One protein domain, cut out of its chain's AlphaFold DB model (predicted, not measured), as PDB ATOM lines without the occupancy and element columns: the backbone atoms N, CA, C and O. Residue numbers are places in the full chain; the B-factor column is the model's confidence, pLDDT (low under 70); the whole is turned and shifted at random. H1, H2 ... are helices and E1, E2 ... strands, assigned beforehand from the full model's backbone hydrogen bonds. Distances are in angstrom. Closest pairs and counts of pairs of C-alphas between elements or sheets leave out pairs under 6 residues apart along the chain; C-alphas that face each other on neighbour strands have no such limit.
ATOM      1  N   ILE A  13      18.568   0.316  54.542       91.25
ATOM      2  CA  ILE A  13      17.922   0.757  55.785       91.25
ATOM      3  C   ILE A  13      16.423   0.936  55.583       91.25
ATOM      4  O   ILE A  13      15.936   1.050  54.455       91.25
ATOM      5  N   THR A  14      15.692   0.971  56.690       90.81
ATOM      6  CA  THR A  14      14.248   1.199  56.687       90.81
ATOM      7  C   THR A  14      13.909   2.676  56.479       90.81
ATOM      8  O   THR A  14      14.706   3.578  56.754       90.81
ATOM      9  N   THR A  15      12.681   2.947  56.033       89.00
ATOM     10  CA  THR A  15      12.178   4.318  55.885       89.00
ATOM     11  C   THR A  15      12.175   5.073  57.212       89.00
ATOM     12  O   THR A  15      12.509   6.252  57.224       89.00
ATOM     13  N   GLU A  16      11.868   4.409  58.329       88.56
ATOM     14  CA  GLU A  16      11.875   5.029  59.661       88.56
ATOM     15  C   GLU A  16      13.275   5.464  60.109       88.56
ATOM     16  O   GLU A  16      13.449   6.510  60.731       88.56
ATOM     17  N   GLU A  17      14.303   4.674  59.801       90.38
ATOM     18  CA  GLU A  17      15.692   5.051  60.076       90.38
ATOM     19  C   GLU A  17      16.126   6.218  59.188       90.38
ATOM     20  O   GLU A  17      16.780   7.153  59.651       90.38
ATOM     21  N   PHE A  18      15.711   6.213  57.923       89.75
ATOM     22  CA  PHE A  18      16.018   7.292  56.992       89.75
ATOM     23  C   PHE A  18      15.318   8.609  57.349       89.75
ATOM     24  O   PHE A  18      15.923   9.679  57.237       89.75
ATOM     25  N   THR A  19      14.071   8.567  57.820       87.62
ATOM     26  CA  THR A  19      13.378   9.770  58.301       87.62
ATOM     27  C   THR A  19      14.022  10.306  59.571       87.62
ATOM     28  O   THR A  19      14.173  11.518  59.685       87.62
ATOM     29  N   LYS A  20      14.507   9.449  60.480       89.88
ATOM     30  CA  LYS A  20      15.313   9.882  61.640       89.88
ATOM     31  C   LYS A  20      16.609  10.574  61.207       89.88
ATOM     32  O   LYS A  20      16.910  11.659  61.701       89.88
ATOM     33  N   LEU A  21      17.326  10.009  60.234       89.25
ATOM     34  CA  LEU A  21      18.548  10.599  59.667       89.25
ATOM     35  C   LEU A  21      18.308  11.980  59.044       89.25
ATOM     36  O   LEU A  21      19.130  12.886  59.184       89.25
ATOM     37  N   THR A  22      17.177  12.148  58.362       88.94
ATOM     38  CA  THR A  22      16.825  13.380  57.641       88.94
ATOM     39  C   THR A  22      15.944  14.333  58.451       88.94
ATOM     40  O   THR A  22      15.692  15.447  57.998       88.94
ATOM     41  N   HIS A  23      15.540  13.964  59.672       86.50
ATOM     42  CA  HIS A  23      14.560  14.697  60.478       86.50
ATOM     43  C   HIS A  23      14.928  16.170  60.660       86.50
ATOM     44  O   HIS A  23      14.078  17.040  60.536       86.50
ATOM     45  N   LYS A  24      16.206  16.473  60.911       86.12
ATOM     46  CA  LYS A  24      16.669  17.862  61.074       86.12
ATOM     47  C   LYS A  24      16.582  18.682  59.788       86.12
ATOM     48  O   LYS A  24      16.357  19.882  59.865       86.12
ATOM     49  N   LEU A  25      16.782  18.048  58.633       85.00
ATOM     50  CA  LEU A  25      16.709  18.700  57.323       85.00
ATOM     51  C   LEU A  25      15.259  18.915  56.887       85.00
ATOM     52  O   LEU A  25      14.950  19.898  56.225       85.00
ATOM     53  N   LEU A  26      14.377  17.997  57.275       85.62
ATOM     54  CA  LEU A  26      12.964  17.997  56.911       85.62
ATOM     55  C   LEU A  26      12.062  18.534  58.031       85.62
ATOM     56  O   LEU A  26      10.837  18.457  57.940       85.62
ATOM     57  N   ALA A  27      12.657  19.091  59.087       86.94
ATOM     58  CA  ALA A  27      11.930  19.630  60.222       86.94
ATOM     59  C   ALA A  27      10.999  20.763  59.764       86.94
ATOM     60  O   ALA A  27      11.436  21.726  59.139       86.94
ATOM     61  N   GLY A  28       9.711  20.650  60.095       86.06
ATOM     62  CA  GLY A  28       8.698  21.654  59.759       86.06
ATOM     63  C   GLY A  28       8.022  21.471  58.397       86.06
ATOM     64  O   GLY A  28       7.031  22.154  58.135       86.06
ATOM     65  N   TYR A  29       8.478  20.536  57.559       90.19
ATOM     66  CA  TYR A  29       7.761  20.164  56.339       90.19
ATOM     67  C   TYR A  29       6.641  19.169  56.642       90.19
ATOM     68  O   TYR A  29       6.773  18.297  57.502       90.19
ATOM     69  N   LYS A  30       5.528  19.281  55.910       91.38
ATOM     70  CA  LYS A  30       4.459  18.281  55.975       91.38
ATOM     71  C   LYS A  30       4.908  17.013  55.255       91.38
ATOM     72  O   LYS A  30       5.664  17.068  54.289       91.38
ATOM     73  N   GLU A  31       4.374  15.872  55.673       88.31
ATOM     74  CA  GLU A  31       4.714  14.573  55.081       88.31
ATOM     75  C   GLU A  31       4.449  14.520  53.566       88.31
ATOM     76  O   GLU A  31       5.261  13.991  52.810       88.31
ATOM     77  N   ALA A  32       3.374  15.168  53.102       90.50
ATOM     78  CA  ALA A  32       3.063  15.290  51.677       90.50
ATOM     79  C   ALA A  32       4.147  16.049  50.886       90.50
ATOM     80  O   ALA A  32       4.469  15.664  49.760       90.50
ATOM     81  N   ASP A  33       4.740  17.091  51.476       91.56
ATOM     82  CA  ASP A  33       5.802  17.879  50.844       91.56
ATOM     83  C   ASP A  33       7.104  17.075  50.796       91.56
ATOM     84  O   ASP A  33       7.773  17.019  49.763       91.56
ATOM     85  N   ILE A  34       7.421  16.370  51.885       89.81
ATOM     86  CA  ILE A  34       8.563  15.453  51.950       89.81
ATOM     87  C   ILE A  34       8.429  14.379  50.866       89.81
ATOM     88  O   ILE A  34       9.354  14.175  50.081       89.81
ATOM     89  N   GLN A  35       7.270  13.732  50.754       89.75
ATOM     90  CA  GLN A  35       7.030  12.727  49.720       89.75
ATOM     91  C   GLN A  35       7.128  13.326  48.309       89.75
ATOM     92  O   GLN A  35       7.680  12.699  47.403       89.75
ATOM     93  N   ALA A  36       6.634  14.549  48.103       91.81
ATOM     94  CA  ALA A  36       6.739  15.244  46.824       91.81
ATOM     95  C   ALA A  36       8.201  15.511  46.420       91.81
ATOM     96  O   ALA A  36       8.521  15.430  45.227       91.81
ATOM     97  N   ILE A  37       9.075  15.790  47.392       90.62
ATOM     98  CA  ILE A  37      10.522  15.923  47.196       90.62
ATOM     99  C   ILE A  37      11.129  14.555  46.868       90.62
ATOM    100  O   ILE A  37      11.760  14.397  45.821       90.62
ATOM    101  N   LEU A  38      10.894  13.544  47.710       91.12
ATOM    102  CA  LEU A  38      11.486  12.207  47.561       91.12
ATOM    103  C   LEU A  38      11.050  11.491  46.274       91.12
ATOM    104  O   LEU A  38      11.800  10.686  45.733       91.12
ATOM    105  N   LYS A  39       9.872  11.811  45.731       92.31
ATOM    106  CA  LYS A  39       9.396  11.266  44.452       92.31
ATOM    107  C   LYS A  39      10.207  11.746  43.244       92.31
ATOM    108  O   LYS A  39      10.188  11.087  42.208       92.31
ATOM    109  N   ARG A  40      10.862  12.907  43.335       91.44
ATOM    110  CA  ARG A  40      11.492  13.592  42.188       91.44
ATOM    111  C   ARG A  40      12.994  13.801  42.341       91.44
ATOM    112  O   ARG A  40      13.630  14.247  41.395       91.44
ATOM    113  N   SER A  41      13.549  13.509  43.512       91.81
ATOM    114  CA  SER A  41      14.949  13.771  43.830       91.81
ATOM    115  C   SER A  41      15.696  12.490  44.167       91.81
ATOM    116  O   SER A  41      15.145  11.558  44.750       91.81
ATOM    117  N   ILE A  42      16.969  12.459  43.778       93.12
ATOM    118  CA  ILE A  42      17.936  11.516  44.328       93.12
ATOM    119  C   ILE A  42      18.457  12.151  45.615       93.12
ATOM    120  O   ILE A  42      18.917  13.294  45.593       93.12
ATOM    121  N   VAL A  43      18.387  11.429  46.729       92.50
ATOM    122  CA  VAL A  43      18.834  11.938  48.028       92.50
ATOM    123  C   VAL A  43      20.062  11.172  48.485       92.50
ATOM    124  O   VAL A  43      20.019   9.951  48.634       92.50
ATOM    125  N   PHE A  44      21.131  11.922  48.745       91.81
ATOM    126  CA  PHE A  44      22.343  11.439  49.391       91.81
ATOM    127  C   PHE A  44      22.417  11.999  50.809       91.81
ATOM    128  O   PHE A  44      22.351  13.212  51.009       91.81
ATOM    129  N   VAL A  45      22.585  11.120  51.792       91.56
ATOM    130  CA  VAL A  45      22.830  11.503  53.186       91.56
ATOM    131  C   VAL A  45      24.182  10.950  53.601       91.56
ATOM    132  O   VAL A  45      24.377   9.737  53.643       91.56
ATOM    133  N   PHE A  46      25.119  11.841  53.912       89.12
ATOM    134  CA  PHE A  46      26.459  11.476  54.362       89.12
ATOM    135  C   PHE A  46      26.459  11.331  55.887       89.12
ATOM    136  O   PHE A  46      26.419  12.321  56.617       89.12
ATOM    137  N   GLY A  47      26.448  10.085  56.361       88.00
ATOM    138  CA  GLY A  47      26.600   9.739  57.771       88.00
ATOM    139  C   GLY A  47      28.065   9.632  58.190       88.00
ATOM    140  O   GLY A  47      28.983   9.874  57.406       88.00
ATOM    141  N   LYS A  48      28.299   9.238  59.445       86.38
ATOM    142  CA  LYS A  48      29.650   8.962  59.952       86.38
ATOM    143  C   LYS A  48      30.175   7.618  59.467       86.38
ATOM    144  O   LYS A  48      31.380   7.465  59.300       86.38
ATOM    145  N   HIS A  49      29.285   6.644  59.287       85.44
ATOM    146  CA  HIS A  49      29.660   5.264  58.983       85.44
ATOM    147  C   HIS A  49      29.222   4.818  57.590       85.44
ATOM    148  O   HIS A  49      29.765   3.845  57.068       85.44
ATOM    149  N   ALA A  50      28.261   5.509  56.977       89.12
ATOM    150  CA  ALA A  50      27.781   5.183  55.642       89.12
ATOM    151  C   ALA A  50      27.242   6.407  54.893       89.12
ATOM    152  O   ALA A  50      26.823   7.395  55.497       89.12
ATOM    153  N   VAL A  51      27.224   6.311  53.567       90.50
ATOM    154  CA  VAL A  51      26.408   7.152  52.691       90.50
ATOM    155  C   VAL A  51      25.102   6.422  52.419       90.50
ATOM    156  O   VAL A  51      25.103   5.253  52.036       90.50
ATOM    157  N   TYR A  52      23.987   7.115  52.606       92.56
ATOM    158  CA  TYR A  52      22.660   6.595  52.305       92.56
ATOM    159  C   TYR A  52      22.172   7.204  50.998       92.56
ATOM    160  O   TYR A  52      22.179   8.426  50.847       92.56
ATOM    161  N   LEU A  53      21.758   6.353  50.062       93.81
ATOM    162  CA  LEU A  53      21.273   6.734  48.742       93.81
ATOM    163  C   LEU A  53      19.824   6.284  48.580       93.81
ATOM    164  O   LEU A  53      19.519   5.093  48.648       93.81
ATOM    165  N   ARG A  54      18.940   7.235  48.293       93.88
ATOM    166  CA  ARG A  54      17.561   6.971  47.888       93.88
ATOM    167  C   ARG A  54      17.330   7.492  46.473       93.88
ATOM    168  O   ARG A  54      17.580   8.665  46.204       93.88
ATOM    169  N   LEU A  55      16.841   6.624  45.590       93.75
ATOM    170  CA  LEU A  55      16.411   7.017  44.247       93.75
ATOM    171  C   LEU A  55      14.987   7.602  44.266       93.75
ATOM    172  O   LEU A  55      14.217   7.284  45.181       93.75
ATOM    173  N   PRO A  56      14.606   8.415  43.261       93.19
ATOM    174  CA  PRO A  56      13.277   8.994  43.187       93.19
ATOM    175  C   PRO A  56      12.231   7.887  43.097       93.19
ATOM    176  O   PRO A  56      12.251   7.086  42.170       93.19
ATOM    177  N   ASN A  57      11.303   7.810  44.043       91.00
ATOM    178  CA  ASN A  57      10.237   6.812  43.975       91.00
ATOM    179  C   ASN A  57       8.958   7.351  44.616       91.00
ATOM    180  O   ASN A  57       9.002   8.107  45.586       91.00
ATOM    181  N   LYS A  58       7.805   6.981  44.052       88.00
ATOM    182  CA  LYS A  58       6.494   7.324  44.613       88.00
ATOM    183  C   LYS A  58       6.246   6.577  45.925       88.00
ATOM    184  O   LYS A  58       5.583   7.127  46.806       88.00
ATOM    185  N   ASP A  59       6.752   5.352  46.029       89.06
ATOM    186  CA  ASP A  59       6.630   4.547  47.234       89.06
ATOM    187  C   ASP A  59       7.574   5.059  48.331       89.06
ATOM    188  O   ASP A  59       8.779   5.250  48.128       89.06
ATOM    189  N   MET A  60       7.017   5.284  49.521       84.69
ATOM    190  CA  MET A  60       7.775   5.698  50.696       84.69
ATOM    191  C   MET A  60       8.637   4.561  51.246       84.69
ATOM    192  O   MET A  60       9.710   4.847  51.791       84.69
ATOM    193  N   ALA A  61       8.225   3.310  51.035       86.44
ATOM    194  CA  ALA A  61       8.950   2.099  51.413       86.44
ATOM    195  C   ALA A  61      10.019   1.673  50.389       86.44
ATOM    196  O   ALA A  61      10.655   0.635  50.565       86.44
ATOM    197  N   ALA A  62      10.237   2.470  49.334       87.88
ATOM    198  CA  ALA A  62      11.275   2.210  48.345       87.88
ATOM    199  C   ALA A  62      12.659   2.024  48.999       87.88
ATOM    200  O   ALA A  62      12.965   2.694  49.994       87.88
ATOM    201  N   PRO A  63      13.509   1.149  48.433       90.50
ATOM    202  CA  PRO A  63      14.780   0.790  49.038       90.50
ATOM    203  C   PRO A  63      15.675   2.016  49.212       90.50
ATOM    204  O   PRO A  63      15.898   2.794  48.280       90.50
ATOM    205  N   ILE A  64      16.212   2.161  50.420       93.75
ATOM    206  CA  ILE A  64      17.262   3.123  50.731       93.75
ATOM    207  C   ILE A  64      18.552   2.333  50.875       93.75
ATOM    208  O   ILE A  64      18.694   1.511  51.781       93.75
ATOM    209  N   HIS A  65      19.483   2.576  49.964       93.19
ATOM    210  CA  HIS A  65      20.755   1.873  49.905       93.19
ATOM    211  C   HIS A  65      21.722   2.455  50.928       93.19
ATOM    212  O   HIS A  65      21.848   3.673  51.054       93.19
ATOM    213  N   ARG A  66      22.427   1.581  51.639       91.19
ATOM    214  CA  ARG A  66      23.488   1.913  52.588       91.19
ATOM    215  C   ARG A  66      24.829   1.530  51.979       91.19
ATOM    216  O   ARG A  66      25.103   0.354  51.749       91.19
ATOM    217  N   ILE A  67      25.679   2.523  51.766       88.56
ATOM    218  CA  ILE A  67      27.039   2.364  51.259       88.56
ATOM    219  C   ILE A  67      27.986   2.633  52.424       88.56
ATOM    220  O   ILE A  67      28.136   3.776  52.850       88.56
ATOM    221  N   LEU A  68      28.586   1.588  52.992       86.12
ATOM    222  CA  LEU A  68      29.516   1.742  54.114       86.12
ATOM    223  C   LEU A  68      30.708   2.607  53.699       86.12
ATOM    224  O   LEU A  68      31.254   2.404  52.620       86.12
ATOM    225  N   MET A  69      31.149   3.517  54.570       81.00
ATOM    226  CA  MET A  69      32.347   4.333  54.328       81.00
ATOM    227  C   MET A  69      33.580   3.460  54.091       81.00
ATOM    228  O   MET A  69      34.413   3.804  53.264       81.00
ATOM    229  N   ASP A  70      33.627   2.281  54.719       75.50
ATOM    230  CA  ASP A  70      34.685   1.302  54.474       75.50
ATOM    231  C   ASP A  70      34.681   0.715  53.051       75.50
ATOM    232  O   ASP A  70      35.702   0.251  52.554       75.50
ATOM    233  N   ASN A  71      33.546   0.768  52.359       69.81
ATOM    234  CA  ASN A  71      33.439   0.385  50.952       69.81
ATOM    235  C   ASN A  71      33.639   1.590  50.016       69.81
ATOM    236  O   ASN A  71      33.753   1.408  48.808       69.81
ATOM    237  N   ILE A  72      33.681   2.811  50.560       71.56
ATOM    238  CA  ILE A  72      33.970   4.058  49.831       71.56
ATOM    239  C   ILE A  72      35.490   4.305  49.786       71.56
ATOM    240  O   ILE A  72      35.939   5.314  49.254       71.56
ATOM    241  N   HIS A  73      36.306   3.354  50.264       59.03
ATOM    242  CA  HIS A  73      37.766   3.341  50.116       59.03
ATOM    243  C   HIS A  73      38.194   3.072  48.663       59.03
ATOM    244  O   HIS A  73      38.955   2.153  48.371       59.03
ATOM    245  N   ALA A  74      37.710   3.881  47.735       55.09
ATOM    246  CA  ALA A  74      38.417   4.193  46.518       55.09
ATOM    247  C   ALA A  74      38.725   5.676  46.628       55.09
ATOM    248  O   ALA A  74      37.827   6.511  46.732       55.09
ATOM    249  N   ASP A  75      40.014   5.978  46.672       61.72
ATOM    250  CA  ASP A  75      40.513   7.299  46.351       61.72
ATOM    251  C   ASP A  75      39.669   7.870  45.199       61.72
ATOM    252  O   ASP A  75      39.596   7.262  44.130       61.72
ATOM    253  N   LEU A  76      38.942   8.970  45.454       65.31
ATOM    254  CA  LEU A  76      38.059   9.606  44.459       65.31
ATOM    255  C   LEU A  76      38.815   9.892  43.157       65.31
ATOM    256  O   LEU A  76      38.216   9.990  42.090       65.31
ATOM    257  N   PHE A  77      40.135  10.013  43.278       71.75
ATOM    258  CA  PHE A  77      41.073  10.117  42.190       71.75
ATOM    259  C   PHE A  77      41.829   8.806  42.040       71.75
ATOM    260  O   PHE A  77      42.454   8.313  42.982       71.75
ATOM    261  N   SER A  78      41.863   8.287  40.819       82.31
ATOM    262  CA  SER A  78      42.827   7.245  40.498       82.31
ATOM    263  C   SER A  78      44.255   7.777  40.698       82.31
ATOM    264  O   SER A  78      44.488   8.990  40.681       82.31
ATOM    265  N   ASP A  79      45.245   6.892  40.855       85.62
ATOM    266  CA  ASP A  79      46.654   7.309  40.974       85.62
ATOM    267  C   ASP A  79      47.112   8.203  39.807       85.62
ATOM    268  O   ASP A  79      47.986   9.054  39.979       85.62
ATOM    269  N   ARG A  80      46.465   8.062  38.642       87.31
ATOM    270  CA  ARG A  80      46.655   8.905  37.456       87.31
ATOM    271  C   ARG A  80      46.213  10.353  37.681       87.31
ATOM    272  O   ARG A  80      46.893  11.262  37.213       87.31
ATOM    273  N   ASP A  81      45.108  10.579  38.387       87.00
ATOM    274  CA  ASP A  81      44.439  11.889  38.455       87.00
ATOM    275  C   ASP A  81      44.930  12.742  39.641       87.00
ATOM    276  O   ASP A  81      44.888  13.974  39.606       87.00
ATOM    277  N   LYS A  82      45.481  12.098  40.679       89.50
ATOM    278  CA  LYS A  82      46.079  12.752  41.858       89.50
ATOM    279  C   LYS A  82      47.073  13.876  41.543       89.50
ATOM    280  O   LYS A  82      46.928  14.948  42.139       89.50
ATOM    281  N   PRO A  83      48.083  13.698  40.663       91.31
ATOM    282  CA  PRO A  83      49.038  14.767  40.376       91.31
ATOM    283  C   PRO A  83      48.369  15.984  39.725       91.31
ATOM    284  O   PRO A  83      48.723  17.115  40.054       91.31
ATOM    285  N   PHE A  84      47.376  15.777  38.857       90.38
ATOM    286  CA  PHE A  84      46.640  16.868  38.212       90.38
ATOM    287  C   PHE A  84      45.753  17.612  39.210       90.38
ATOM    288  O   PHE A  84      45.745  18.841  39.239       90.38
ATOM    289  N   TYR A  85      45.089  16.888  40.112       88.06
ATOM    290  CA  TYR A  85      44.318  17.508  41.185       88.06
ATOM    291  C   TYR A  85      45.198  18.316  42.156       88.06
ATOM    292  O   TYR A  85      44.811  19.399  42.604       88.06
ATOM    293  N   ALA A  86      46.408  17.835  42.461       89.81
ATOM    294  CA  ALA A  86      47.375  18.576  43.269       89.81
ATOM    295  C   ALA A  86      47.813  19.887  42.590       89.81
ATOM    296  O   ALA A  86      47.852  20.927  43.250       89.81
ATOM    297  N   LYS A  87      48.072  19.858  41.275       92.94
ATOM    298  CA  LYS A  87      48.378  21.052  40.466       92.94
ATOM    299  C   LYS A  87      47.217  22.049  40.471       92.94
ATOM    300  O   LYS A  87      47.426  23.217  40.811       92.94
ATOM    301  N   TYR A  88      45.994  21.572  40.235       90.75
ATOM    302  CA  TYR A  88      44.779  22.388  40.295       90.75
ATOM    303  C   TYR A  88      44.629  23.107  41.645       90.75
ATOM    304  O   TYR A  88      44.406  24.316  41.682       90.75
ATOM    305  N   LYS A  89      44.851  22.411  42.772       90.88
ATOM    306  CA  LYS A  89      44.812  23.017  44.119       90.88
ATOM    307  C   LYS A  89      45.808  24.159  44.315       90.88
ATOM    308  O   LYS A  89      45.555  25.055  45.115       90.88
ATOM    309  N   THR A  90      46.935  24.117  43.616       94.44
ATOM    310  CA  THR A  90      47.950  25.180  43.643       94.44
ATOM    311  C   THR A  90      47.692  26.296  42.625       94.44
ATOM    312  O   THR A  90      48.494  27.220  42.527       94.44
ATOM    313  N   GLY A  91      46.576  26.236  41.889       92.75
ATOM    314  CA  GLY A  91      46.205  27.207  40.858       92.75
ATOM    315  C   GLY A  91      46.848  26.951  39.495       92.75
ATOM    316  O   GLY A  91      46.820  27.833  38.642       92.75
ATOM    317  N   ILE A  92      47.439  25.771  39.284       92.69
ATOM    318  CA  ILE A  92      47.981  25.360  37.987       92.69
ATOM    319  C   ILE A  92      46.892  24.579  37.260       92.69
ATOM    320  O   ILE A  92      46.566  23.452  37.638       92.69
ATOM    321  N   GLU A  93      46.335  25.184  36.219       90.00
ATOM    322  CA  GLU A  93      45.363  24.542  35.345       90.00
ATOM    323  C   GLU A  93      46.110  23.794  34.235       90.00
ATOM    324  O   GLU A  93      46.696  24.393  33.335       90.00
ATOM    325  N   GLU A  94      46.149  22.469  34.343       90.38
ATOM    326  CA  GLU A  94      46.770  21.581  33.365       90.38
ATOM    327  C   GLU A  94      45.760  20.508  32.973       90.38
ATOM    328  O   GLU A  94      45.234  19.800  33.833       90.38
ATOM    329  N   VAL A  95      45.491  20.399  31.674       87.81
ATOM    330  CA  VAL A  95      44.549  19.418  31.134       87.81
ATOM    331  C   VAL A  95      45.246  18.054  31.050       87.81
ATOM    332  O   VAL A  95      46.288  17.955  30.394       87.81
ATOM    333  N   PRO A  96      44.709  16.995  31.688       88.75
ATOM    334  CA  PRO A  96      45.265  15.652  31.566       88.75
ATOM    335  C   PRO A  96      45.248  15.169  30.108       88.75
ATOM    336  O   PRO A  96      44.298  15.456  29.379       88.75
ATOM    337  N   PRO A  97      46.232  14.366  29.670       88.81
ATOM    338  CA  PRO A  97      46.281  13.869  28.293       88.81
ATOM    339  C   PRO A  97      45.082  12.978  27.925       88.81
ATOM    340  O   PRO A  97      44.753  12.861  26.751       88.81
ATOM    341  N   THR A  98      44.417  12.371  28.914       90.06
ATOM    342  CA  THR A  98      43.231  11.520  28.728       90.06
ATOM    343  C   THR A  98      41.912  12.278  28.820       90.06
ATOM    344  O   THR A  98      40.863  11.661  28.668       90.06
ATOM    345  N   PHE A  99      41.933  13.597  29.039       89.56
ATOM    346  CA  PHE A  99      40.731  14.390  29.307       89.56
ATOM    347  C   PHE A  99      39.625  14.168  28.267       89.56
ATOM    348  O   PHE A  99      38.491  13.876  28.625       89.56
ATOM    349  N   GLU A 100      39.966  14.215  26.978       94.12
ATOM    350  CA  GLU A 100      38.997  13.999  25.896       94.12
ATOM    351  C   GLU A 100      38.418  12.579  25.874       94.12
ATOM    352  O   GLU A 100      37.265  12.371  25.503       94.12
ATOM    353  N   GLU A 101      39.205  11.577  26.262       93.81
ATOM    354  CA  GLU A 101      38.737  10.194  26.354       93.81
ATOM    355  C   GLU A 101      37.812  10.004  27.554       93.81
ATOM    356  O   GLU A 101      36.761   9.376  27.417       93.81
ATOM    357  N   ASP A 102      38.172  10.588  28.698       90.56
ATOM    358  CA  ASP A 102      37.381  10.559  29.926       90.56
ATOM    359  C   ASP A 102      36.026  11.268  29.705       90.56
ATOM    360  O   ASP A 102      34.976  10.706  30.023       90.56
ATOM    361  N   VAL A 103      36.022  12.433  29.039       93.81
ATOM    362  CA  VAL A 103      34.797  13.154  28.635       93.81
ATOM    363  C   VAL A 103      33.942  12.310  27.689       93.81
ATOM    364  O   VAL A 103      32.726  12.207  27.863       93.81
ATOM    365  N   ARG A 104      34.553  11.661  26.691       96.12
ATOM    366  CA  ARG A 104      33.823  10.801  25.746       96.12
ATOM    367  C   ARG A 104      33.219   9.581  26.446       96.12
ATOM    368  O   ARG A 104      32.113   9.159  26.105       96.12
ATOM    369  N   CYS A 105      33.923   9.027  27.432       94.31
ATOM    370  CA  CYS A 105      33.429   7.942  28.273       94.31
ATOM    371  C   CYS A 105      32.209   8.386  29.094       94.31
ATOM    372  O   CYS A 105      31.175   7.718  29.054       94.31
ATOM    373  N   GLU A 106      32.281   9.540  29.763       93.50
ATOM    374  CA  GLU A 106      31.163  10.105  30.529       93.50
ATOM    375  C   GLU A 106      29.930  10.337  29.644       93.50
ATOM    376  O   GLU A 106      28.830   9.879  29.965       93.50
ATOM    377  N   GLN A 107      30.113  10.973  28.484       96.81
ATOM    378  CA  GLN A 107      29.029  11.195  27.525       96.81
ATOM    379  C   GLN A 107      28.398   9.877  27.066       96.81
ATOM    380  O   GLN A 107      27.174   9.773  26.981       96.81
ATOM    381  N   SER A 108      29.211   8.848  26.814       96.88
ATOM    382  CA  SER A 108      28.716   7.519  26.445       96.88
ATOM    383  C   SER A 108      27.867   6.889  27.553       96.88
ATOM    384  O   SER A 108      26.808   6.336  27.257       96.88
ATOM    385  N   LEU A 109      28.271   7.024  28.821       93.88
ATOM    386  CA  LEU A 109      27.497   6.529  29.967       93.88
ATOM    387  C   LEU A 109      26.142   7.235  30.092       93.88
ATOM    388  O   LEU A 109      25.129   6.578  30.339       93.88
ATOM    389  N   ILE A 110      26.107   8.553  29.881       94.31
ATOM    390  CA  ILE A 110      24.866   9.336  29.908       94.31
ATOM    391  C   ILE A 110      23.930   8.889  28.781       94.31
ATOM    392  O   ILE A 110      22.764   8.583  29.034       94.31
ATOM    393  N   LEU A 111      24.436   8.799  27.548       96.50
ATOM    394  CA  LEU A 111      23.648   8.367  26.390       96.50
ATOM    395  C   LEU A 111      23.114   6.943  26.564       96.50
ATOM    396  O   LEU A 111      21.953   6.680  26.255       96.50
ATOM    397  N   HIS A 112      23.928   6.041  27.113       94.81
ATOM    398  CA  HIS A 112      23.493   4.691  27.451       94.81
ATOM    399  C   HIS A 112      22.359   4.703  28.485       94.81
ATOM    400  O   HIS A 112      21.363   4.007  28.308       94.81
ATOM    401  N   GLY A 113      22.462   5.524  29.534       92.00
ATOM    402  CA  GLY A 113      21.394   5.687  30.525       92.00
ATOM    403  C   GLY A 113      20.089   6.221  29.922       92.00
ATOM    404  O   GLY A 113      19.011   5.728  30.250       92.00
ATOM    405  N   ILE A 114      20.173   7.179  28.993       93.56
ATOM    406  CA  ILE A 114      19.008   7.699  28.256       93.56
ATOM    407  C   ILE A 114      18.375   6.597  27.397       93.56
ATOM    408  O   ILE A 114      17.152   6.460  27.379       93.56
ATOM    409  N   ALA A 115      19.191   5.787  26.718       95.12
ATOM    410  CA  ALA A 115      18.706   4.662  25.926       95.12
ATOM    411  C   ALA A 115      18.022   3.598  26.802       95.12
ATOM    412  O   ALA A 115      16.927   3.150  26.465       95.12
ATOM    413  N   GLU A 116      18.603   3.233  27.951       94.44
ATOM    414  CA  GLU A 116      17.966   2.308  28.903       94.44
ATOM    415  C   GLU A 116      16.631   2.855  29.431       94.44
ATOM    416  O   GLU A 116      15.660   2.104  29.546       94.44
ATOM    417  N   LEU A 117      16.552   4.158  29.720       92.81
ATOM    418  CA  LEU A 117      15.311   4.809  30.139       92.81
ATOM    419  C   LEU A 117      14.243   4.757  29.036       92.81
ATOM    420  O   LEU A 117      13.083   4.462  29.324       92.81
ATOM    421  N   ALA A 118      14.629   5.010  27.783       93.44
ATOM    422  CA  ALA A 118      13.729   4.919  26.637       93.44
ATOM    423  C   ALA A 118      13.217   3.482  26.429       93.44
ATOM    424  O   ALA A 118      12.021   3.281  26.231       93.44
ATOM    425  N   LEU A 119      14.096   2.480  26.550       94.62
ATOM    426  CA  LEU A 119      13.739   1.059  26.449       94.62
ATOM    427  C   LEU A 119      12.797   0.602  27.567       94.62
ATOM    428  O   LEU A 119      11.918  -0.223  27.331       94.62
ATOM    429  N   ALA A 120      12.955   1.136  28.779       92.19
ATOM    430  CA  ALA A 120      12.074   0.818  29.899       92.19
ATOM    431  C   ALA A 120      10.641   1.351  29.707       92.19
ATOM    432  O   ALA A 120       9.729   0.900  30.404       92.19
ATOM    433  N   GLY A 121      10.436   2.330  28.816       91.81
ATOM    434  CA  GLY A 121       9.145   2.949  28.484       91.81
ATOM    435  C   GLY A 121       8.534   3.820  29.591       91.81
ATOM    436  O   GLY A 121       7.769   4.739  29.306       91.81
ATOM    437  N   ASN A 122       8.880   3.569  30.854       91.94
ATOM    438  CA  ASN A 122       8.419   4.312  32.020       91.94
ATOM    439  C   ASN A 122       9.586   4.557  33.001       91.94
ATOM    440  O   ASN A 122      10.285   3.605  33.368       91.94
ATOM    441  N   PRO A 123       9.765   5.800  33.497       90.56
ATOM    442  CA  PRO A 123      10.750   6.119  34.526       90.56
ATOM    443  C   PRO A 123      10.689   5.243  35.781       90.56
ATOM    444  O   PRO A 123      11.739   4.933  36.336       90.56
ATOM    445  N   SER A 124       9.505   4.817  36.237       90.69
ATOM    446  CA  SER A 124       9.410   3.965  37.434       90.69
ATOM    447  C   SER A 124      10.083   2.610  37.219       90.69
ATOM    448  O   SER A 124      10.893   2.194  38.038       90.69
ATOM    449  N   THR A 125       9.825   1.975  36.074       92.06
ATOM    450  CA  THR A 125      10.418   0.681  35.707       92.06
ATOM    451  C   THR A 125      11.935   0.784  35.583       92.06
ATOM    452  O   THR A 125      12.666  -0.090  36.047       92.06
ATOM    453  N   TYR A 126      12.430   1.876  34.992       93.69
ATOM    454  CA  TYR A 126      13.864   2.144  34.927       93.69
ATOM    455  C   TYR A 126      14.478   2.251  36.329       93.69
ATOM    456  O   TYR A 126      15.489   1.610  36.612       93.69
ATOM    457  N   ILE A 127      13.848   3.005  37.231       93.25
ATOM    458  CA  ILE A 127      14.342   3.184  38.601       93.25
ATOM    459  C   ILE A 127      14.338   1.866  39.379       93.25
ATOM    460  O   ILE A 127      15.299   1.593  40.096       93.25
ATOM    461  N   ASP A 128      13.320   1.023  39.221       92.19
ATOM    462  CA  ASP A 128      13.267  -0.295  39.865       92.19
ATOM    463  C   ASP A 128      14.386  -1.221  39.358       92.19
ATOM    464  O   ASP A 128      15.063  -1.892  40.148       92.19
ATOM    465  N   ASN A 129      14.675  -1.180  38.054       92.81
ATOM    466  CA  ASN A 129      15.813  -1.887  37.467       92.81
ATOM    467  C   ASN A 129      17.148  -1.374  38.029       92.81
ATOM    468  O   ASN A 129      18.006  -2.172  38.412       92.81
ATOM    469  N   VAL A 130      17.331  -0.053  38.123       92.94
ATOM    470  CA  VAL A 130      18.544   0.552  38.699       92.94
ATOM    471  C   VAL A 130      18.677   0.201  40.181       92.94
ATOM    472  O   VAL A 130      19.765  -0.169  40.614       92.94
ATOM    473  N   ASN A 131      17.590   0.243  40.953       93.44
ATOM    474  CA  ASN A 131      17.573  -0.176  42.355       93.44
ATOM    475  C   ASN A 131      18.028  -1.629  42.516       93.44
ATOM    476  O   ASN A 131      18.827  -1.923  43.403       93.44
ATOM    477  N   THR A 132      17.569  -2.518  41.635       92.62
ATOM    478  CA  THR A 132      17.966  -3.930  41.637       92.62
ATOM    479  C   THR A 132      19.452  -4.088  41.307       92.62
ATOM    480  O   THR A 132      20.182  -4.751  42.046       92.62
ATOM    481  N   LYS A 133      19.935  -3.410  40.252       92.50
ATOM    482  CA  LYS A 133      21.360  -3.389  39.873       92.50
ATOM    483  C   LYS A 133      22.240  -2.847  41.014       92.50
ATOM    484  O   LYS A 133      23.306  -3.400  41.280       92.50
ATOM    485  N   LEU A 134      21.807  -1.783  41.697       90.62
ATOM    486  CA  LEU A 134      22.517  -1.190  42.837       90.62
ATOM    487  C   LEU A 134      22.582  -2.148  44.024       90.62
ATOM    488  O   LEU A 134      23.667  -2.371  44.558       90.62
ATOM    489  N   ALA A 135      21.451  -2.743  44.406       89.44
ATOM    490  CA  ALA A 135      21.395  -3.702  45.501       89.44
ATOM    491  C   ALA A 135      22.338  -4.888  45.248       89.44
ATOM    492  O   ALA A 135      23.107  -5.259  46.134       89.44
ATOM    493  N   GLN A 136      22.344  -5.429  44.025       90.06
ATOM    494  CA  GLN A 136      23.247  -6.511  43.640       90.06
ATOM    495  C   GLN A 136      24.720  -6.091  43.750       90.06
ATOM    496  O   GLN A 136      25.493  -6.760  44.431       90.06
ATOM    497  N   LYS A 137      25.101  -4.943  43.173       87.88
ATOM    498  CA  LYS A 137      26.484  -4.438  43.261       87.88
ATOM    499  C   LYS A 137      26.937  -4.217  44.704       87.88
ATOM    500  O   LYS A 137      28.068  -4.550  45.051       87.88
ATOM    501  N   LEU A 138      26.074  -3.667  45.557       86.38
ATOM    502  CA  LEU A 138      26.388  -3.443  46.972       86.38
ATOM    503  C   LEU A 138      26.569  -4.758  47.732       86.38
ATOM    504  O   LEU A 138      27.472  -4.866  48.565       86.38
ATOM    505  N   GLN A 139      25.756  -5.770  47.426       85.31
ATOM    506  CA  GLN A 139      25.927  -7.109  47.983       85.31
ATOM    507  C   GLN A 139      27.241  -7.744  47.527       85.31
ATOM    508  O   GLN A 139      27.958  -8.297  48.358       85.31
ATOM    509  N   ASP A 140      27.590  -7.627  46.245       83.19
ATOM    510  CA  ASP A 140      28.838  -8.165  45.702       83.19
ATOM    511  C   ASP A 140      30.059  -7.520  46.371       83.19
ATOM    512  O   ASP A 140      30.944  -8.227  46.856       83.19
ATOM    513  N   MET A 141      30.069  -6.191  46.518       77.88
ATOM    514  CA  MET A 141      31.131  -5.478  47.241       77.88
ATOM    515  C   MET A 141      31.221  -5.910  48.710       77.88
ATOM    516  O   MET A 141      32.312  -6.152  49.230       77.88
ATOM    517  N   SER A 142      30.081  -6.084  49.379       73.75
ATOM    518  CA  SER A 142      30.044  -6.521  50.782       73.75
ATOM    519  C   SER A 142      30.554  -7.959  50.956       73.75
ATOM    520  O   SER A 142      31.188  -8.276  51.962       73.75
ATOM    521  N   ARG A 143      30.341  -8.832  49.960       69.75
ATOM    522  CA  ARG A 143      30.845 -10.217  49.945       69.75
ATOM    523  C   ARG A 143      32.348 -10.293  49.693       69.75
ATOM    524  O   ARG A 143      33.023 -11.092  50.340       69.75
ATOM    525  N   VAL A 144      32.876  -9.472  48.784       62.31
ATOM    526  CA  VAL A 144      34.318  -9.418  48.477       62.31
ATOM    527  C   VAL A 144      35.116  -8.863  49.662       62.31
ATOM    528  O   VAL A 144      36.225  -9.317  49.929       62.31
TER     529      VAL A 144
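This is residues 13 to 144 of the 244 residues of the protein "Hypothetical protein" of Symbiodinium necroappetens (UniProt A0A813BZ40). The model is a large, open ring with a small head: a three-stranded sheet with H1 over one face, from which residues 69 to 81 lead out to the distant H3, and H4 and H5 return as a V until H5 grazes the sheet. H2 lies off the sheet at the head's end. The printed part has 132 residues, in the order H1 H2 E1 E2 E3 H3 H4 H5; the sheet, E1 E2 E3, is antiparallel, and the class is mostly helix. It is loose, with a radius of gyration of the C-alphas of 18.3 A and spans of 48 by 38 by 34 A.

H1 is residues 15 to 22, beginning at C-alpha 15 (12.178, 4.318, 55.885), and H2 is 31 to 38. E1 is 43 to 46, E2 50 to 54 and E3 64 to 68. H3 is 82 to 89. H4, 99 to 120, is 31.7 A long; H5, 123 to 144, is 31.5 A and ends at C-alpha 144 (34.318, -9.418, 48.477).

E1, E2 and E3 form a meander, each strand the antiparallel neighbour of the one before. N 45 and O 52 are 2.9 A apart across the hairpin E1 and E2, and N 51 and O 67 2.8 A across the hairpin E2 and E3. H1 is on the sheet at a height of 9.7 A and runs across the strands. H5 only grazes it with residues 131 to 142; the closest C-alphas of E3 and H5, His 65 and Ala 135, are 7.1 A apart. H4 and H5 touch only at the corner, the C-alphas of Ala 120 and Tyr 126 being 5.5 A apart, at a steep tilt of 57 degrees, opposite ways. H2 and H3 touch no helix. In H1 to H5 every O i to N i+4 pair is within hydrogen-bond range.

The C-alphas farthest apart, Lys 30 and Pro 97, are 50.3 A apart. The printed part has no cut. The link from E3 to H3 is long. pLDDT is under 70 at residues 71, 73 to 76 and 143 to 144.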